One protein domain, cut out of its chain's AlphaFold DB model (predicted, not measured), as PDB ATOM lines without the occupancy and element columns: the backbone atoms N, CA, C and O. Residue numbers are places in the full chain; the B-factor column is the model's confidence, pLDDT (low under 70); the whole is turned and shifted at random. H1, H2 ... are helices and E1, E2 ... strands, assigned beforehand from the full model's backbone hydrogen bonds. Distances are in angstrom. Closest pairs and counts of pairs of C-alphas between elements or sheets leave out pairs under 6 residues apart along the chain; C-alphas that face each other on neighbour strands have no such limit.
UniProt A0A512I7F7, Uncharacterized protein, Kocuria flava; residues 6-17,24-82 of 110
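What this domain is: This is residues 6 to 17 and 24 to 82 of the 110 residues of an uncharacterized protein of Kocuria flava (UniProt A0A512I7F7). The model is an open, elongated row of three small two-stranded sheets, with the hairpin of E3 and E4 in the middle, the pair E1 and E2 towards one end, and the hairpin of E5 and E6 at the other end. The middle hairpin has a long loop, of which residues 39 to 44 stick out, and the single helix H1 begins near E4, with residues 74 to 82 sticking out. The printed part has 71 residues with six named strands and then one named helix, in the order E1, E2, E3, E4, E5, E6, H1; each sheet is antiparallel, and the class is mixed, helices and strands. The whole is only just loose, close to extended, with a radius of gyration of the C-alphas of 16.3 A and spans of 48 by 28 by 22 A.

How they stand to each other: E3, residues 29 to 33, and E4, residues 47 to 53, form a hairpin, antiparallel at 166 degrees, with N 30 and O 52 2.7 A apart and N 48 and O 32 2.8 A apart, within hydrogen-bond range. Residues 6 to 7 pair antiparallel with residues 31 to 32 of E3. E2, residues 25 to 27, runs on into E3 across a break of 1 residue, at 91 degrees. E2 is the antiparallel neighbour of E1, residues 10 to 12, at 144 degrees, with N 10 and O 27 2.8 A apart. The closest C-alphas of E1 and E3 are those of Leu 10 and Asp 29, 6.2 A apart. Beyond E4, E5, residues 58 to 62, and E6, residues 65 to 69, form a second hairpin at 146 degrees, with N 60 and O 67 2.9 A apart; E4 and E5 are apart. H1, residues 71 to 81, comes closest to E4 at the C-alphas of Gly 52 and Asn 72, 6.6 A apart. In H1, 6 of 7 O i to N i+4 pairs are within hydrogen-bond range.

Where its parts are: E4, the longest strand by residues, measures 15.0 A from C-alpha 47 at (154.728, 129.663, 189.103) to C-alpha 53. E3 measures 12.5 A, E5 12.4 A and E6 13.2 A. E1 begins at C-alpha 10, at (162.940, 126.008, 181.980), and like E2 has 3 residues. H1 measures 15.3 A and ends at C-alpha 81, at (140.595, 147.308, 172.493).

The domain as a whole: The two C-alphas farthest apart are those of Phe 16 and Thr 63, 51.6 A. Residues 18 to 23 are not printed, and C-alphas 17 and 24 are 13.3 A apart across this cut, which lies in the link from E1 to E2. Of the links that are printed whole, the one from E3 to E4, residues 34 to 46, is long. The mean pLDDT of the printed part is 84.2, and residues 75 to 82 are under 70.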
ATOM      1  N   VAL A   6     162.285 136.328 186.734       92.69
ATOM      2  CA  VAL A   6     161.962 135.637 185.479       92.69
ATOM      3  C   VAL A   6     163.194 134.888 184.971       92.69
ATOM      4  O   VAL A   6     164.246 135.477 184.723       92.69
ATOM      5  N   GLY A   7     163.068 133.572 184.821       92.75
ATOM      6  CA  GLY A   7     164.039 132.744 184.116       92.75
ATOM      7  C   GLY A   7     163.862 132.859 182.604       92.75
ATOM      8  O   GLY A   7     162.751 133.045 182.119       92.75
ATOM      9  N   THR A   8     164.953 132.722 181.852       92.38
ATOM     10  CA  THR A   8     164.929 132.778 180.380       92.38
ATOM     11  C   THR A   8     164.488 131.471 179.725       92.38
ATOM     12  O   THR A   8     164.058 131.492 178.582       92.38
ATOM     13  N   ARG A   9     164.619 130.353 180.444       93.38
ATOM     14  CA  ARG A   9     164.280 128.997 180.009       93.38
ATOM     15  C   ARG A   9     164.003 128.106 181.216       93.38
ATOM     16  O   ARG A   9     164.467 128.386 182.329       93.38
ATOM     17  N   LEU A  10     163.313 127.001 180.984       94.38
ATOM     18  CA  LEU A  10     162.940 126.008 181.980       94.38
ATOM     19  C   LEU A  10     163.475 124.629 181.578       94.38
ATOM     20  O   LEU A  10     163.407 124.231 180.424       94.38
ATOM     21  N   LEU A  11     164.009 123.881 182.544       95.88
ATOM     22  CA  LEU A  11     164.468 122.509 182.330       95.88
ATOM     23  C   LEU A  11     163.470 121.533 182.950       95.88
ATOM     24  O   LEU A  11     163.225 121.589 184.156       95.88
ATOM     25  N   VAL A  12     162.927 120.628 182.140       95.25
ATOM     26  CA  VAL A  12     161.935 119.631 182.559       95.25
ATOM     27  C   VAL A  12     162.540 118.241 182.559       95.25
ATOM     28  O   VAL A  12     163.218 117.837 181.616       95.25
ATOM     29  N   THR A  13     162.221 117.477 183.597       96.25
ATOM     30  CA  THR A  13     162.408 116.028 183.593       96.25
ATOM     31  C   THR A  13     161.060 115.363 183.815       96.25
ATOM     32  O   THR A  13     160.389 115.634 184.812       96.25
ATOM     33  N   VAL A  14     160.657 114.486 182.898       94.69
ATOM     34  CA  VAL A  14     159.415 113.719 183.022       94.69
ATOM     35  C   VAL A  14     159.715 112.426 183.773       94.69
ATOM     36  O   VAL A  14     160.351 111.524 183.240       94.69
ATOM     37  N   LEU A  15     159.252 112.331 185.021       94.06
ATOM     38  CA  LEU A  15     159.630 111.246 185.939       94.06
ATOM     39  C   LEU A  15     158.940 109.899 185.659       94.06
ATOM     40  O   LEU A  15     159.380 108.879 186.178       94.06
ATOM     41  N   PHE A  16     157.866 109.883 184.863       93.00
ATOM     42  CA  PHE A  16     157.018 108.693 184.684       93.00
ATOM     43  C   PHE A  16     156.749 108.319 183.217       93.00
ATOM     44  O   PHE A  16     155.925 107.445 182.943       93.00
ATOM     45  N   ALA A  17     157.429 108.956 182.259       88.50
ATOM     46  CA  ALA A  17     157.321 108.590 180.848       88.50
ATOM     47  C   ALA A  17     158.241 107.401 180.536       88.50
ATOM     48  O   ALA A  17     159.447 107.474 180.757       88.50
ATOM     49  N   ARG A  24     166.114 116.704 181.645       96.12
ATOM     50  CA  ARG A  24     166.598 118.090 181.520       96.12
ATOM     51  C   ARG A  24     166.285 118.693 180.144       96.12
ATOM     52  O   ARG A  24     167.094 119.434 179.593       96.12
ATOM     53  N   TYR A  25     165.118 118.357 179.609       95.88
ATOM     54  CA  TYR A  25     164.640 118.885 178.346       95.88
ATOM     55  C   TYR A  25     164.397 120.381 178.493       95.88
ATOM     56  O   TYR A  25     163.756 120.822 179.450       95.88
ATOM     57  N   GLU A  26     164.959 121.151 177.574       95.62
ATOM     58  CA  GLU A  26     164.897 122.600 177.617       95.62
ATOM     59  C   GLU A  26     163.630 123.104 176.941       95.62
ATOM     60  O   GLU A  26     163.393 122.869 175.760       95.62
ATOM     61  N   LEU A  27     162.837 123.830 177.716       94.44
ATOM     62  CA  LEU A  27     161.745 124.650 177.244       94.44
ATOM     63  C   LEU A  27     162.205 126.105 177.270       94.44
ATOM     64  O   LEU A  27     162.656 126.601 178.301       94.44
ATOM     65  N   SER A  28     162.062 126.801 176.153       92.62
ATOM     66  CA  SER A  28     162.376 128.231 176.025       92.62
ATOM     67  C   SER A  28     161.313 129.151 176.644       92.62
ATOM     68  O   SER A  28     161.329 130.364 176.436       92.62
ATOM     69  N   ASP A  29     160.381 128.590 177.414       91.44
ATOM     70  CA  ASP A  29     159.404 129.342 178.187       91.44
ATOM     71  C   ASP A  29     160.078 130.185 179.279       91.44
ATOM     72  O   ASP A  29     160.867 129.704 180.103       91.44
ATOM     73  N   ARG A  30     159.699 131.460 179.317       91.06
ATOM     74  CA  ARG A  30     160.104 132.446 180.311       91.06
ATOM     75  C   ARG A  30     159.120 132.428 181.467       91.06
ATOM     76  O   ARG A  30     157.961 132.823 181.326       91.06
ATOM     77  N   VAL A  31     159.579 131.973 182.628       93.56
ATOM     78  CA  VAL A  31     158.719 131.788 183.802       93.56
ATOM     79  C   VAL A  31     159.351 132.344 185.070       93.56
ATOM     80  O   VAL A  31     160.569 132.317 185.235       93.56
ATOM     81  N   ALA A  32     158.514 132.794 186.002       93.62
ATOM     82  CA  ALA A  32     158.935 133.201 187.340       93.62
ATOM     83  C   ALA A  32     158.352 132.261 188.397       93.62
ATOM     84  O   ALA A  32     157.174 131.901 188.348       93.62
ATOM     85  N   LEU A  33     159.158 131.887 189.393       94.19
ATOM     86  CA  LEU A  33     158.676 131.161 190.572       94.19
ATOM     87  C   LEU A  33     158.078 132.142 191.579       94.19
ATOM     88  O   LEU A  33     158.647 133.199 191.821       94.19
ATOM     89  N   ALA A  34     156.976 131.767 192.221       92.06
ATOM     90  CA  ALA A  34     156.407 132.545 193.312       92.06
ATOM     91  C   ALA A  34     157.325 132.545 194.542       92.06
ATOM     92  O   ALA A  34     157.955 131.537 194.872       92.06
ATOM     93  N   GLU A  35     157.363 133.684 195.233       91.62
ATOM     94  CA  GLU A  35     158.076 133.842 196.506       91.62
ATOM     95  C   GLU A  35     157.380 133.095 197.645       91.62
ATOM     96  O   GLU A  35     158.025 132.510 198.514       91.62
ATOM     97  N   ARG A  36     156.043 133.087 197.626       87.56
ATOM     98  CA  ARG A  36     155.213 132.455 198.652       87.56
ATOM     99  C   ARG A  36     154.736 131.079 198.201       87.56
ATOM    100  O   ARG A  36     154.535 130.819 197.016       87.56
ATOM    101  N   ARG A  37     154.532 130.189 199.175       84.25
ATOM    102  CA  ARG A  37     153.879 128.893 198.949       84.25
ATOM    103  C   ARG A  37     152.382 129.089 198.713       84.25
ATOM    104  O   ARG A  37     151.781 130.009 199.265       84.25
ATOM    105  N   CYS A  38     151.784 128.185 197.939       82.19
ATOM    106  CA  CYS A  38     150.339 128.167 197.727       82.19
ATOM    107  C   CYS A  38     149.608 127.972 199.069       82.19
ATOM    108  O   CYS A  38     149.925 127.019 199.788       82.19
ATOM    109  N   PRO A  39     148.573 128.774 199.380       83.31
ATOM    110  CA  PRO A  39     147.761 128.591 200.589       83.31
ATOM    111  C   PRO A  39     146.969 127.272 200.583       83.31
ATOM    112  O   PRO A  39     146.450 126.851 201.608       83.31
ATOM    113  N   CYS A  40     146.906 126.583 199.441       82.19
ATOM    114  CA  CYS A  40     146.264 125.283 199.278       82.19
ATOM    115  C   CYS A  40     146.995 124.106 199.960       82.19
ATOM    116  O   CYS A  40     146.512 122.979 199.888       82.19
ATOM    117  N   GLY A  41     148.172 124.328 200.558       83.31
ATOM    118  CA  GLY A  41     148.895 123.320 201.345       83.31
ATOM    119  C   GLY A  41     149.702 122.292 200.541       83.31
ATOM    120  O   GLY A  41     150.357 121.433 201.126       83.31
ATOM    121  N   ARG A  42     149.710 122.368 199.205       86.50
ATOM    122  CA  ARG A  42     150.552 121.492 198.370       86.50
ATOM    123  C   ARG A  42     152.033 121.850 198.523       86.50
ATOM    124  O   ARG A  42     152.396 123.021 198.588       86.50
ATOM    125  N   SER A  43     152.894 120.835 198.518       89.38
ATOM    126  CA  SER A  43     154.347 120.992 198.693       89.38
ATOM    127  C   SER A  43     155.079 121.516 197.451       89.38
ATOM    128  O   SER A  43     156.240 121.914 197.558       89.38
ATOM    129  N   PHE A  44     154.419 121.542 196.289       89.94
ATOM    130  CA  PHE A  44     155.008 121.999 195.031       89.94
ATOM    131  C   PHE A  44     155.289 123.505 195.019       89.94
ATOM    132  O   PHE A  44     154.579 124.307 195.629       89.94
ATOM    133  N   ARG A  45     156.325 123.893 194.269       89.56
ATOM    134  CA  ARG A  45     156.599 125.298 193.954       89.56
ATOM    135  C   ARG A  45     155.521 125.820 193.009       89.56
ATOM    136  O   ARG A  45     155.074 125.105 192.117       89.56
ATOM    137  N   GLN A  46     155.131 127.069 193.202       90.94
ATOM    138  CA  GLN A  46     154.163 127.743 192.349       90.94
ATOM    139  C   GLN A  46     154.892 128.606 191.315       90.94
ATOM    140  O   GLN A  46     155.904 129.231 191.632       90.94
ATOM    141  N   LEU A  47     154.359 128.656 190.094       91.56
ATOM    142  CA  LEU A  47     154.728 129.663 189.103       91.56
ATOM    143  C   LEU A  47     153.939 130.947 189.387       91.56
ATOM    144  O   LEU A  47     152.723 130.902 189.564       91.56
ATOM    145  N   ALA A  48     154.639 132.075 189.471       90.75
ATOM    146  CA  ALA A  48     154.036 133.397 189.615       90.75
ATOM    147  C   ALA A  48     153.571 133.957 188.268       90.75
ATOM    148  O   ALA A  48     152.521 134.587 188.201       90.75
ATOM    149  N   ALA A  49     154.350 133.716 187.212       87.69
ATOM    150  CA  ALA A  49     154.073 134.214 185.874       87.69
ATOM    151  C   ALA A  49     154.671 133.295 184.803       87.69
ATOM    152  O   ALA A  49     155.696 132.643 185.028       87.69
ATOM    153  N   VAL A  50     154.027 133.302 183.637       90.00
ATOM    154  CA  VAL A  50     154.528 132.760 182.372       90.00
ATOM    155  C   VAL A  50     154.472 133.918 181.382       90.00
ATOM    156  O   VAL A  50     153.386 134.396 181.062       90.00
ATOM    157  N   GLU A  51     155.626 134.427 180.967       85.69
ATOM    158  CA  GLU A  51     155.704 135.595 180.080       85.69
ATOM    159  C   GLU A  51     155.610 135.209 178.602       85.69
ATOM    160  O   GLU A  51     155.255 136.044 177.775       85.69
ATOM    161  N   GLY A  52     155.820 133.928 178.294       84.31
ATOM    162  CA  GLY A  52     155.784 133.348 176.955       84.31
ATOM    163  C   GLY A  52     157.131 132.754 176.570       84.31
ATOM    164  O   GLY A  52     157.883 132.369 177.463       84.31
ATOM    165  N   ARG A  53     157.433 132.631 175.278       84.88
ATOM    166  CA  ARG A  53     158.597 131.877 174.794       84.88
ATOM    167  C   ARG A  53     159.680 132.809 174.272       84.88
ATOM    168  O   ARG A  53     159.407 133.897 173.773       84.88
ATOM    169  N   GLN A  54     160.937 132.410 174.430       79.56
ATOM    170  CA  GLN A  54     162.077 133.239 174.043       79.56
ATOM    171  C   GLN A  54     162.064 133.599 172.549       79.56
ATOM    172  O   GLN A  54     162.453 134.705 172.187       79.56
ATOM    173  N   GLU A  55     161.634 132.679 171.692       76.06
ATOM    174  CA  GLU A  55     161.613 132.850 170.237       76.06
ATOM    175  C   GLU A  55     160.466 133.721 169.714       76.06
ATOM    176  O   GLU A  55     160.513 134.137 168.561       76.06
ATOM    177  N   ASP A  56     159.472 134.048 170.541       74.31
ATOM    178  CA  ASP A  56     158.283 134.772 170.083       74.31
ATOM    179  C   ASP A  56     158.501 136.298 170.036       74.31
ATOM    180  O   ASP A  56     157.581 137.048 169.732       74.31
ATOM    181  N   VAL A  57     159.701 136.802 170.334       77.50
ATOM    182  CA  VAL A  57     159.972 138.246 170.427       77.50
ATOM    183  C   VAL A  57     159.911 138.924 169.054       77.50
ATOM    184  O   VAL A  57     160.699 138.634 168.157       77.50
ATOM    185  N   LEU A  58     159.016 139.905 168.921       80.25
ATOM    186  CA  LEU A  58     158.912 140.768 167.750       80.25
ATOM    187  C   LEU A  58     159.826 141.981 167.907       80.25
ATOM    188  O   LEU A  58     159.793 142.663 168.931       80.25
ATOM    189  N   GLU A  59     160.593 142.305 166.869       85.12
ATOM    190  CA  GLU A  59     161.318 143.572 166.795       85.12
ATOM    191  C   GLU A  59     160.540 144.597 165.978       85.12
ATOM    192  O   GLU A  59     160.341 144.430 164.773       85.12
ATOM    193  N   LEU A  60     160.145 145.687 166.627       84.75
ATOM    194  CA  LEU A  60     159.340 146.733 166.013       84.75
ATOM    195  C   LEU A  60     160.134 148.036 165.887       84.75
ATOM    196  O   LEU A  60     160.870 148.402 166.811       84.75
ATOM    197  N   PRO A  61     159.994 148.758 164.761       85.81
ATOM    198  CA  PRO A  61     160.534 150.101 164.635       85.81
ATOM    199  C   PRO A  61     159.738 151.077 165.515       85.81
ATOM    200  O   PRO A  61     158.517 151.001 165.624       85.81
ATOM    201  N   THR A  62     160.446 152.018 166.126       86.06
ATOM    202  CA  THR A  62     159.918 153.112 166.949       86.06
ATOM    203  C   THR A  62     160.569 154.424 166.516       86.06
ATOM    204  O   THR A  62     161.598 154.421 165.840       86.06
ATOM    205  N   THR A  63     160.015 155.562 166.936       85.75
ATOM    206  CA  THR A  63     160.598 156.889 166.665       85.75
ATOM    207  C   THR A  63     161.996 157.074 167.268       85.75
ATOM    208  O   THR A  63     162.755 157.912 166.795       85.75
ATOM    209  N   SER A  64     162.351 156.282 168.285       85.81
ATOM    210  CA  SER A  64     163.641 156.312 168.980       85.81
ATOM    211  C   SER A  64     164.583 155.152 168.621       85.81
ATOM    212  O   SER A  64     165.642 155.036 169.232       85.81
ATOM    213  N   GLY A  65     164.226 154.272 167.675       87.19
ATOM    214  CA  GLY A  65     165.038 153.100 167.313       87.19
ATOM    215  C   GLY A  65     164.223 151.812 167.182       87.19
ATOM    216  O   GLY A  65     163.121 151.829 166.642       87.19
ATOM    217  N   ARG A  66     164.741 150.678 167.665       84.62
ATOM    218  CA  ARG A  66     164.043 149.375 167.650       84.62
ATOM    219  C   ARG A  66     163.691 148.946 169.073       84.62
ATOM    220  O   ARG A  66     164.521 149.091 169.963       84.62
ATOM    221  N   THR A  67     162.497 148.388 169.268       85.44
ATOM    222  CA  THR A  67     162.057 147.815 170.550       85.44
ATOM    223  C   THR A  67     161.645 146.360 170.365       85.44
ATOM    224  O   THR A  67     161.019 146.004 169.366       85.44
ATOM    225  N   GLN A  68     161.993 145.526 171.343       82.50
ATOM    226  CA  GLN A  68     161.593 144.124 171.414       82.50
ATOM    227  C   GLN A  68     160.306 143.986 172.225       82.50
ATOM    228  O   GLN A  68     160.235 144.444 173.366       82.50
ATOM    229  N   VAL A  69     159.290 143.352 171.643       79.38
ATOM    230  CA  VAL A  69     157.982 143.158 172.275       79.38
ATOM    231  C   VAL A  69     157.581 141.698 172.184       79.38
ATOM    232  O   VAL A  69     157.570 141.102 171.110       79.38
ATOM    233  N   HIS A  70     157.213 141.120 173.323       76.25
ATOM    234  CA  HIS A  70     156.674 139.770 173.362       76.25
ATOM    235  C   HIS A  70     155.165 139.781 173.003       76.25
ATOM    236  O   HIS A  70     154.427 140.589 173.573       76.25
ATOM    237  N   PRO A  71     154.662 138.880 172.137       73.75
ATOM    238  CA  PRO A  71     153.261 138.789 171.708       73.75
ATOM    239  C   PRO A  71     152.232 138.761 172.841       73.75
ATOM    240  O   PRO A  71     151.179 139.382 172.740       73.75
ATOM    241  N   ASN A  72     152.555 138.139 173.976       70.75
ATOM    242  CA  ASN A  72     151.688 138.170 175.166       70.75
ATOM    243  C   ASN A  72     151.394 139.581 175.707       70.75
ATOM    244  O   ASN A  72     150.379 139.769 176.376       70.75
ATOM    245  N   VAL A  73     152.233 140.578 175.413       73.00
ATOM    246  CA  VAL A  73     151.938 141.985 175.722       73.00
ATOM    247  C   VAL A  73     150.848 142.521 174.790       73.00
ATOM    248  O   VAL A  73     149.939 143.202 175.257       73.00
ATOM    249  N   PHE A  74     150.884 142.161 173.500       70.62
ATOM    250  CA  PHE A  74     149.839 142.527 172.540       70.62
ATOM    251  C   PHE A  74     148.495 141.923 172.904       70.62
ATOM    252  O   PHE A  74     147.497 142.625 172.806       70.62
ATOM    253  N   HIS A  75     148.462 140.671 173.370       64.62
ATOM    254  CA  HIS A  75     147.212 140.047 173.806       64.62
ATOM    255  C   HIS A  75     146.497 140.876 174.878       64.62
ATOM    256  O   HIS A  75     145.310 141.127 174.737       64.62
ATOM    257  N   ARG A  76     147.213 141.407 175.880       62.50
ATOM    258  CA  ARG A  76     146.591 142.264 176.907       62.50
ATOM    259  C   ARG A  76     145.964 143.531 176.330       62.50
ATOM    260  O   ARG A  76     144.851 143.876 176.693       62.50
ATOM    261  N   VAL A  77     146.675 144.211 175.433       64.81
ATOM    262  CA  VAL A  77     146.199 145.473 174.844       64.81
ATOM    263  C   VAL A  77     145.068 145.220 173.847       64.81
ATOM    264  O   VAL A  77     144.092 145.961 173.806       64.81
ATOM    265  N   LEU A  78     145.164 144.158 173.046       64.31
ATOM    266  CA  LEU A  78     144.117 143.781 172.101       64.31
ATOM    267  C   LEU A  78     142.854 143.303 172.819       64.31
ATOM    268  O   LEU A  78     141.767 143.628 172.351       64.31
ATOM    269  N   ASP A  79     142.971 142.618 173.959       62.06
ATOM    270  CA  ASP A  79     141.827 142.271 174.812       62.06
ATOM    271  C   ASP A  79     141.100 143.527 175.330       62.06
ATOM    272  O   ASP A  79     139.877 143.521 175.458       62.06
ATOM    273  N   GLU A  80     141.826 144.618 175.595       59.41
ATOM    274  CA  GLU A  80     141.254 145.898 176.043       59.41
ATOM    275  C   GLU A  80     140.585 146.684 174.903       59.41
ATOM    276  O   GLU A  80     139.558 147.330 175.113       59.41
ATOM    277  N   VAL A  81     141.134 146.618 173.684       59.97
ATOM    278  CA  VAL A  81     140.595 147.308 172.493       59.97
ATOM    279  C   VAL A  81     139.430 146.532 171.861       59.97
ATOM    280  O   VAL A  81     138.535 147.120 171.249       59.97
ATOM    281  N   SER A  82     139.393 145.213 172.045       49.50
ATOM    282  CA  SER A  82     138.347 144.333 171.526       49.50
ATOM    283  C   SER A  82     137.207 144.216 172.537       49.50
ATOM    284  O   SER A  82     137.090 143.229 173.257       49.50
TER     285      SER A  82